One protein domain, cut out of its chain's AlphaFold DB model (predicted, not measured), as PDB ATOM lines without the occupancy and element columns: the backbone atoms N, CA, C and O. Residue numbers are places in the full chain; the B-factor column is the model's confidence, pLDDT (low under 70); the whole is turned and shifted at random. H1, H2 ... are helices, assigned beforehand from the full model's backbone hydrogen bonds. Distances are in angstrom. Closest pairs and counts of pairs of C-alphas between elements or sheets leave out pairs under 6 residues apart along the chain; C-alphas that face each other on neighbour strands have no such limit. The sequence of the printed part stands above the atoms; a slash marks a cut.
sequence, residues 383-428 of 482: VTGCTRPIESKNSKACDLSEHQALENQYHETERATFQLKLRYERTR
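AT A GLANCE: This is residues 383 to 428 of the 482 residues of an uncharacterized protein of Dendrothele bispora (strain CBS 962.96) (UniProt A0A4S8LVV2). The model shows a looped head, residues 383 to 400, followed by two helices, H1 and H2, set end to end with a wide corner between them. Residues 409 to 428 stick out from the head as a free arm, of which 409 to 413 belong to H1 and 416 to 428 to H2. The printed part has 46 residues with two named helices, H1 then H2, and no named strand; its class is all helix, the helices holding 26 residues. It is only just extended, close to loose, with a radius of gyration of the C-alphas of 14.3 A, and its C-alphas span 43 by 20 by 13 A, a rod.

IN THESE COORDINATES: Start at C-alpha 383, at (11.380, 3.591, 48.597); from there residues 383 to 400 run with no named element, their C-alphas 9 to 18 A from the mean of the C-alphas. Next find C-alpha 401 at (18.906, 12.589, 51.148), where H1, residues 401 to 413, begins; it runs 18.3 A from first to last C-alpha. Then H2, residues 416 to 428, runs 18.0 A and ends at C-alpha 428, at (-11.996, 21.795, 31.116).

HOW THE PARTS SIT: Look at Thr 413 and Gln 419: their C-alphas, the closest of H1 and H2, are 7.7 A apart, and the two helices are close but not clearly touching. Their lines stand at a steep tilt of 56 degrees, and they run the same way. In both H1 and H2, every O i to N i+4 pair is within hydrogen-bond range.

THE WHOLE: The two C-alphas farthest apart are those of Pro 389 and Arg 428, 43.7 A. The printed part has no cut, and the link from H1 to H2, two residues, is tight. In the B-factor column the mean pLDDT of the printed part is 77.6; look for values under 70 at residues 413 to 424 and residue 427.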
ATOM      1  N   VAL A 383      10.837   3.577  49.959       86.19
ATOM      2  CA  VAL A 383      11.380   3.591  48.597       86.19
ATOM      3  C   VAL A 383      11.614   2.152  48.144       86.19
ATOM      4  O   VAL A 383      12.291   1.382  48.825       86.19
ATOM      5  N   THR A 384      11.035   1.785  47.001       83.12
ATOM      6  CA  THR A 384      11.105   0.429  46.443       83.12
ATOM      7  C   THR A 384      12.554  -0.058  46.358       83.12
ATOM      8  O   THR A 384      13.390   0.584  45.730       83.12
ATOM      9  N   GLY A 385      12.847  -1.201  46.985       85.12
ATOM     10  CA  GLY A 385      14.188  -1.802  47.015       85.12
ATOM     11  C   GLY A 385      15.091  -1.333  48.165       85.12
ATOM     12  O   GLY A 385      16.172  -1.889  48.340       85.12
ATOM     13  N   CYS A 386      14.662  -0.367  48.982       89.19
ATOM     14  CA  CYS A 386      15.398   0.052  50.171       89.19
ATOM     15  C   CYS A 386      15.051  -0.823  51.386       89.19
ATOM     16  O   CYS A 386      13.885  -1.106  51.650       89.19
ATOM     17  N   THR A 387      16.060  -1.217  52.165       90.94
ATOM     18  CA  THR A 387      15.897  -1.983  53.418       90.94
ATOM     19  C   THR A 387      16.357  -1.215  54.658       90.94
ATOM     20  O   THR A 387      16.359  -1.757  55.762       90.94
ATOM     21  N   ARG A 388      16.758   0.052  54.495       89.88
ATOM     22  CA  ARG A 388      17.238   0.891  55.598       89.88
ATOM     23  C   ARG A 388      16.092   1.276  56.539       89.88
ATOM     24  O   ARG A 388      14.974   1.497  56.059       89.88
ATOM     25  N   PRO A 389      16.358   1.404  57.849       90.75
ATOM     26  CA  PRO A 389      15.356   1.857  58.798       90.75
ATOM     27  C   PRO A 389      14.972   3.324  58.557       90.75
ATOM     28  O   PRO A 389      15.773   4.111  58.046       90.75
ATOM     29  N   ILE A 390      13.746   3.690  58.929       90.50
ATOM     30  CA  ILE A 390      13.294   5.086  58.921       90.50
ATOM     31  C   ILE A 390      14.016   5.898  60.001       90.50
ATOM     32  O   ILE A 390      14.285   5.399  61.094       90.50
ATOM     33  N   GLU A 391      14.316   7.160  59.701       74.56
ATOM     34  CA  GLU A 391      15.087   8.028  60.602       74.56
ATOM     35  C   GLU A 391      14.219   8.624  61.723       74.56
ATOM     36  O   GLU A 391      14.653   8.747  62.869       74.56
ATOM     37  N   SER A 392      12.965   8.974  61.417       75.94
ATOM     38  CA  SER A 392      12.054   9.613  62.367       75.94
ATOM     39  C   SER A 392      10.660   8.999  62.329       75.94
ATOM     40  O   SER A 392      10.198   8.522  61.297       75.94
ATOM     41  N   LYS A 393       9.938   9.068  63.456       71.62
ATOM     42  CA  LYS A 393       8.553   8.568  63.565       71.62
ATOM     43  C   LYS A 393       7.566   9.251  62.605       71.62
ATOM     44  O   LYS A 393       6.487   8.710  62.386       71.62
ATOM     45  N   ASN A 394       7.924  10.415  62.063       78.38
ATOM     46  CA  ASN A 394       7.080  11.196  61.157       78.38
ATOM     47  C   ASN A 394       7.502  11.076  59.682       78.38
ATOM     48  O   ASN A 394       6.841  11.670  58.837       78.38
ATOM     49  N   SER A 395       8.567  10.330  59.377       82.69
ATOM     50  CA  SER A 395       9.054  10.102  58.014       82.69
ATOM     51  C   SER A 395       8.859   8.642  57.615       82.69
ATOM     52  O   SER A 395       8.927   7.722  58.431       82.69
ATOM     53  N   LYS A 396       8.587   8.434  56.331       86.62
ATOM     54  CA  LYS A 396       8.509   7.135  55.663       86.62
ATOM     55  C   LYS A 396       9.803   6.827  54.892       86.62
ATOM     56  O   LYS A 396       9.903   5.751  54.294       86.62
ATOM     57  N   ALA A 397      10.775   7.739  54.881       89.44
ATOM     58  CA  ALA A 397      12.084   7.598  54.253       89.44
ATOM     59  C   ALA A 397      13.202   7.309  55.279       89.44
ATOM     60  O   ALA A 397      13.060   7.531  56.482       89.44
ATOM     61  N   CYS A 398      14.321   6.759  54.800       91.88
ATOM     62  CA  CYS A 398      15.548   6.613  55.589       91.88
ATOM     63  C   CYS A 398      16.384   7.909  55.585       91.88
ATOM     64  O   CYS A 398      15.973   8.933  55.048       91.88
ATOM     65  N   ASP A 399      17.595   7.821  56.131       89.69
ATOM     66  CA  ASP A 399      18.618   8.874  56.209       89.69
ATOM     67  C   ASP A 399      19.177   9.353  54.852       89.69
ATOM     68  O   ASP A 399      19.844  10.383  54.766       89.69
ATOM     69  N   LEU A 400      18.934   8.607  53.770       91.12
ATOM     70  CA  LEU A 400      19.358   8.992  52.422       91.12
ATOM     71  C   LEU A 400      18.632  10.254  51.940       91.12
ATOM     72  O   LEU A 400      17.414  10.248  51.749       91.12
ATOM     73  N   SER A 401      19.406  11.296  51.635       88.69
ATOM     74  CA  SER A 401      18.906  12.589  51.148       88.69
ATOM     75  C   SER A 401      18.020  12.468  49.904       88.69
ATOM     76  O   SER A 401      17.011  13.161  49.804       88.69
ATOM     77  N   GLU A 402      18.338  11.554  48.985       91.25
ATOM     78  CA  GLU A 402      17.523  11.278  47.794       91.25
ATOM     79  C   GLU A 402      16.132  10.735  48.158       91.25
ATOM     80  O   GLU A 402      15.128  11.153  47.586       91.25
ATOM     81  N   HIS A 403      16.043   9.844  49.148       91.81
ATOM     82  CA  HIS A 403      14.768   9.271  49.588       91.81
ATOM     83  C   HIS A 403      13.928  10.286  50.369       91.81
ATOM     84  O   HIS A 403      12.706  10.310  50.225       91.81
ATOM     85  N   GLN A 404      14.575  11.157  51.145       88.50
ATOM     86  CA  GLN A 404      13.905  12.280  51.804       88.50
ATOM     87  C   GLN A 404      13.376  13.291  50.785       88.50
ATOM     88  O   GLN A 404      12.252  13.771  50.919       88.50
ATOM     89  N   ALA A 405      14.143  13.581  49.730       87.31
ATOM     90  CA  ALA A 405      13.694  14.444  48.642       87.31
ATOM     91  C   ALA A 405      12.465  13.863  47.921       87.31
ATOM     92  O   ALA A 405      11.518  14.601  47.655       87.31
ATOM     93  N   LEU A 406      12.439  12.546  47.677       85.56
ATOM     94  CA  LEU A 406      11.277  11.857  47.104       85.56
ATOM     95  C   LEU A 406      10.044  11.931  48.016       85.56
ATOM     96  O   LEU A 406       8.944  12.191  47.533       85.56
ATOM     97  N   GLU A 407      10.208  11.735  49.327       87.25
ATOM     98  CA  GLU A 407       9.108  11.880  50.287       87.25
ATOM     99  C   GLU A 407       8.581  13.324  50.338       87.25
ATOM    100  O   GLU A 407       7.368  13.540  50.312       87.25
ATOM    101  N   ASN A 408       9.470  14.318  50.333       84.69
ATOM    102  CA  ASN A 408       9.090  15.730  50.302       84.69
ATOM    103  C   ASN A 408       8.318  16.078  49.024       84.69
ATOM    104  O   ASN A 408       7.245  16.676  49.096       84.69
ATOM    105  N   GLN A 409       8.803  15.629  47.864       83.00
ATOM    106  CA  GLN A 409       8.111  15.803  46.588       83.00
ATOM    107  C   GLN A 409       6.729  15.134  46.609       83.00
ATOM    108  O   GLN A 409       5.737  15.703  46.148       83.00
ATOM    109  N   TYR A 410       6.630  13.936  47.182       79.00
ATOM    110  CA  TYR A 410       5.363  13.232  47.335       79.00
ATOM    111  C   TYR A 410       4.376  14.015  48.223       79.00
ATOM    112  O   TYR A 410       3.230  14.222  47.822       79.00
ATOM    113  N   HIS A 411       4.823  14.551  49.363       76.44
ATOM    114  CA  HIS A 411       4.005  15.406  50.231       76.44
ATOM    115  C   HIS A 411       3.560  16.715  49.566       76.44
ATOM    116  O   HIS A 411       2.441  17.182  49.799       76.44
ATOM    117  N   GLU A 412       4.395  17.305  48.712       76.38
ATOM    118  CA  GLU A 412       4.009  18.458  47.893       76.38
ATOM    119  C   GLU A 412       2.901  18.097  46.892       76.38
ATOM    120  O   GLU A 412       1.981  18.890  46.671       76.38
ATOM    121  N   THR A 413       2.941  16.876  46.349       64.94
ATOM    122  CA  THR A 413       1.973  16.359  45.367       64.94
ATOM    123  C   THR A 413       0.646  15.910  46.009       64.94
ATOM    124  O   THR A 413      -0.408  15.999  45.378       64.94
ATOM    125  N   GLU A 414       0.664  15.471  47.275       60.22
ATOM    126  CA  GLU A 414      -0.522  15.085  48.065       60.22
ATOM    127  C   GLU A 414      -1.403  16.271  48.494       60.22
ATOM    128  O   GLU A 414      -2.526  16.072  48.969       60.22
ATOM    129  N   ARG A 415      -0.959  17.522  48.316       57.31
ATOM    130  CA  ARG A 415      -1.815  18.684  48.584       57.31
ATOM    131  C   ARG A 415      -3.031  18.638  47.657       57.31
ATOM    132  O   ARG A 415      -2.896  18.752  46.440       57.31
ATOM    133  N   ALA A 416      -4.226  18.516  48.245       54.81
ATOM    134  CA  ALA A 416      -5.517  18.370  47.558       54.81
ATOM    135  C   ALA A 416      -5.717  19.348  46.382       54.81
ATOM    136  O   ALA A 416      -6.341  19.003  45.381       54.81
ATOM    137  N   THR A 417      -5.121  20.540  46.461       52.75
ATOM    138  CA  THR A 417      -5.098  21.562  45.410       52.75
ATOM    139  C   THR A 417      -4.485  21.080  44.091       52.75
ATOM    140  O   THR A 417      -4.986  21.445  43.033       52.75
ATOM    141  N   PHE A 418      -3.437  20.249  44.113       57.97
ATOM    142  CA  PHE A 418      -2.764  19.777  42.898       57.97
ATOM    143  C   PHE A 418      -3.598  18.717  42.170       57.97
ATOM    144  O   PHE A 418      -3.796  18.802  40.959       57.97
ATOM    145  N   GLN A 419      -4.183  17.772  42.914       57.00
ATOM    146  CA  GLN A 419      -5.091  16.764  42.355       57.00
ATOM    147  C   GLN A 419      -6.401  17.385  41.841       57.00
ATOM    148  O   GLN A 419      -6.870  17.014  40.762       57.00
ATOM    149  N   LEU A 420      -6.970  18.360  42.565       58.34
ATOM    150  CA  LEU A 420      -8.140  19.131  42.120       58.34
ATOM    151  C   LEU A 420      -7.839  19.944  40.860       58.34
ATOM    152  O   LEU A 420      -8.642  19.930  39.933       58.34
ATOM    153  N   LYS A 421      -6.670  20.593  40.789       61.44
ATOM    154  CA  LYS A 421      -6.234  21.348  39.608       61.44
ATOM    155  C   LYS A 421      -6.071  20.441  38.389       61.44
ATOM    156  O   LYS A 421      -6.597  20.759  37.329       61.44
ATOM    157  N   LEU A 422      -5.445  19.274  38.551       62.91
ATOM    158  CA  LEU A 422      -5.275  18.313  37.459       62.91
ATOM    159  C   LEU A 422      -6.618  17.750  36.963       62.91
ATOM    160  O   LEU A 422      -6.808  17.569  35.761       62.91
ATOM    161  N   ARG A 423      -7.559  17.472  37.880       65.44
ATOM    162  CA  ARG A 423      -8.926  17.047  37.527       65.44
ATOM    163  C   ARG A 423      -9.677  18.162  36.804       65.44
ATOM    164  O   ARG A 423     -10.238  17.903  35.747       65.44
ATOM    165  N   TYR A 424      -9.625  19.391  37.319       68.38
ATOM    166  CA  TYR A 424     -10.247  20.560  36.701       68.38
ATOM    167  C   TYR A 424      -9.711  20.816  35.287       68.38
ATOM    168  O   TYR A 424     -10.491  20.996  34.360       68.38
ATOM    169  N   GLU A 425      -8.394  20.756  35.089       73.06
ATOM    170  CA  GLU A 425      -7.769  20.947  33.776       73.06
ATOM    171  C   GLU A 425      -8.152  19.849  32.773       73.06
ATOM    172  O   GLU A 425      -8.346  20.143  31.592       73.06
ATOM    173  N   ARG A 426      -8.302  18.595  33.224       72.81
ATOM    174  CA  ARG A 426      -8.792  17.493  32.376       72.81
ATOM    175  C   ARG A 426     -10.260  17.678  31.997       72.81
ATOM    176  O   ARG A 426     -10.585  17.527  30.824       72.81
ATOM    177  N   THR A 427     -11.119  18.046  32.950       67.12
ATOM    178  CA  THR A 427     -12.540  18.323  32.681       67.12
ATOM    179  C   THR A 427     -12.697  19.511  31.735       67.12
ATOM    180  O   THR A 427     -13.417  19.412  30.752       67.12
ATOM    181  N   ARG A 428     -11.953  20.600  31.963       78.06
ATOM    182  CA  ARG A 428     -11.996  21.795  31.116       78.06
ATOM    183  C   ARG A 428     -11.566  21.496  29.680       78.06
ATOM    184  O   ARG A 428     -12.228  21.936  28.756       78.06
TER     185      ARG A 428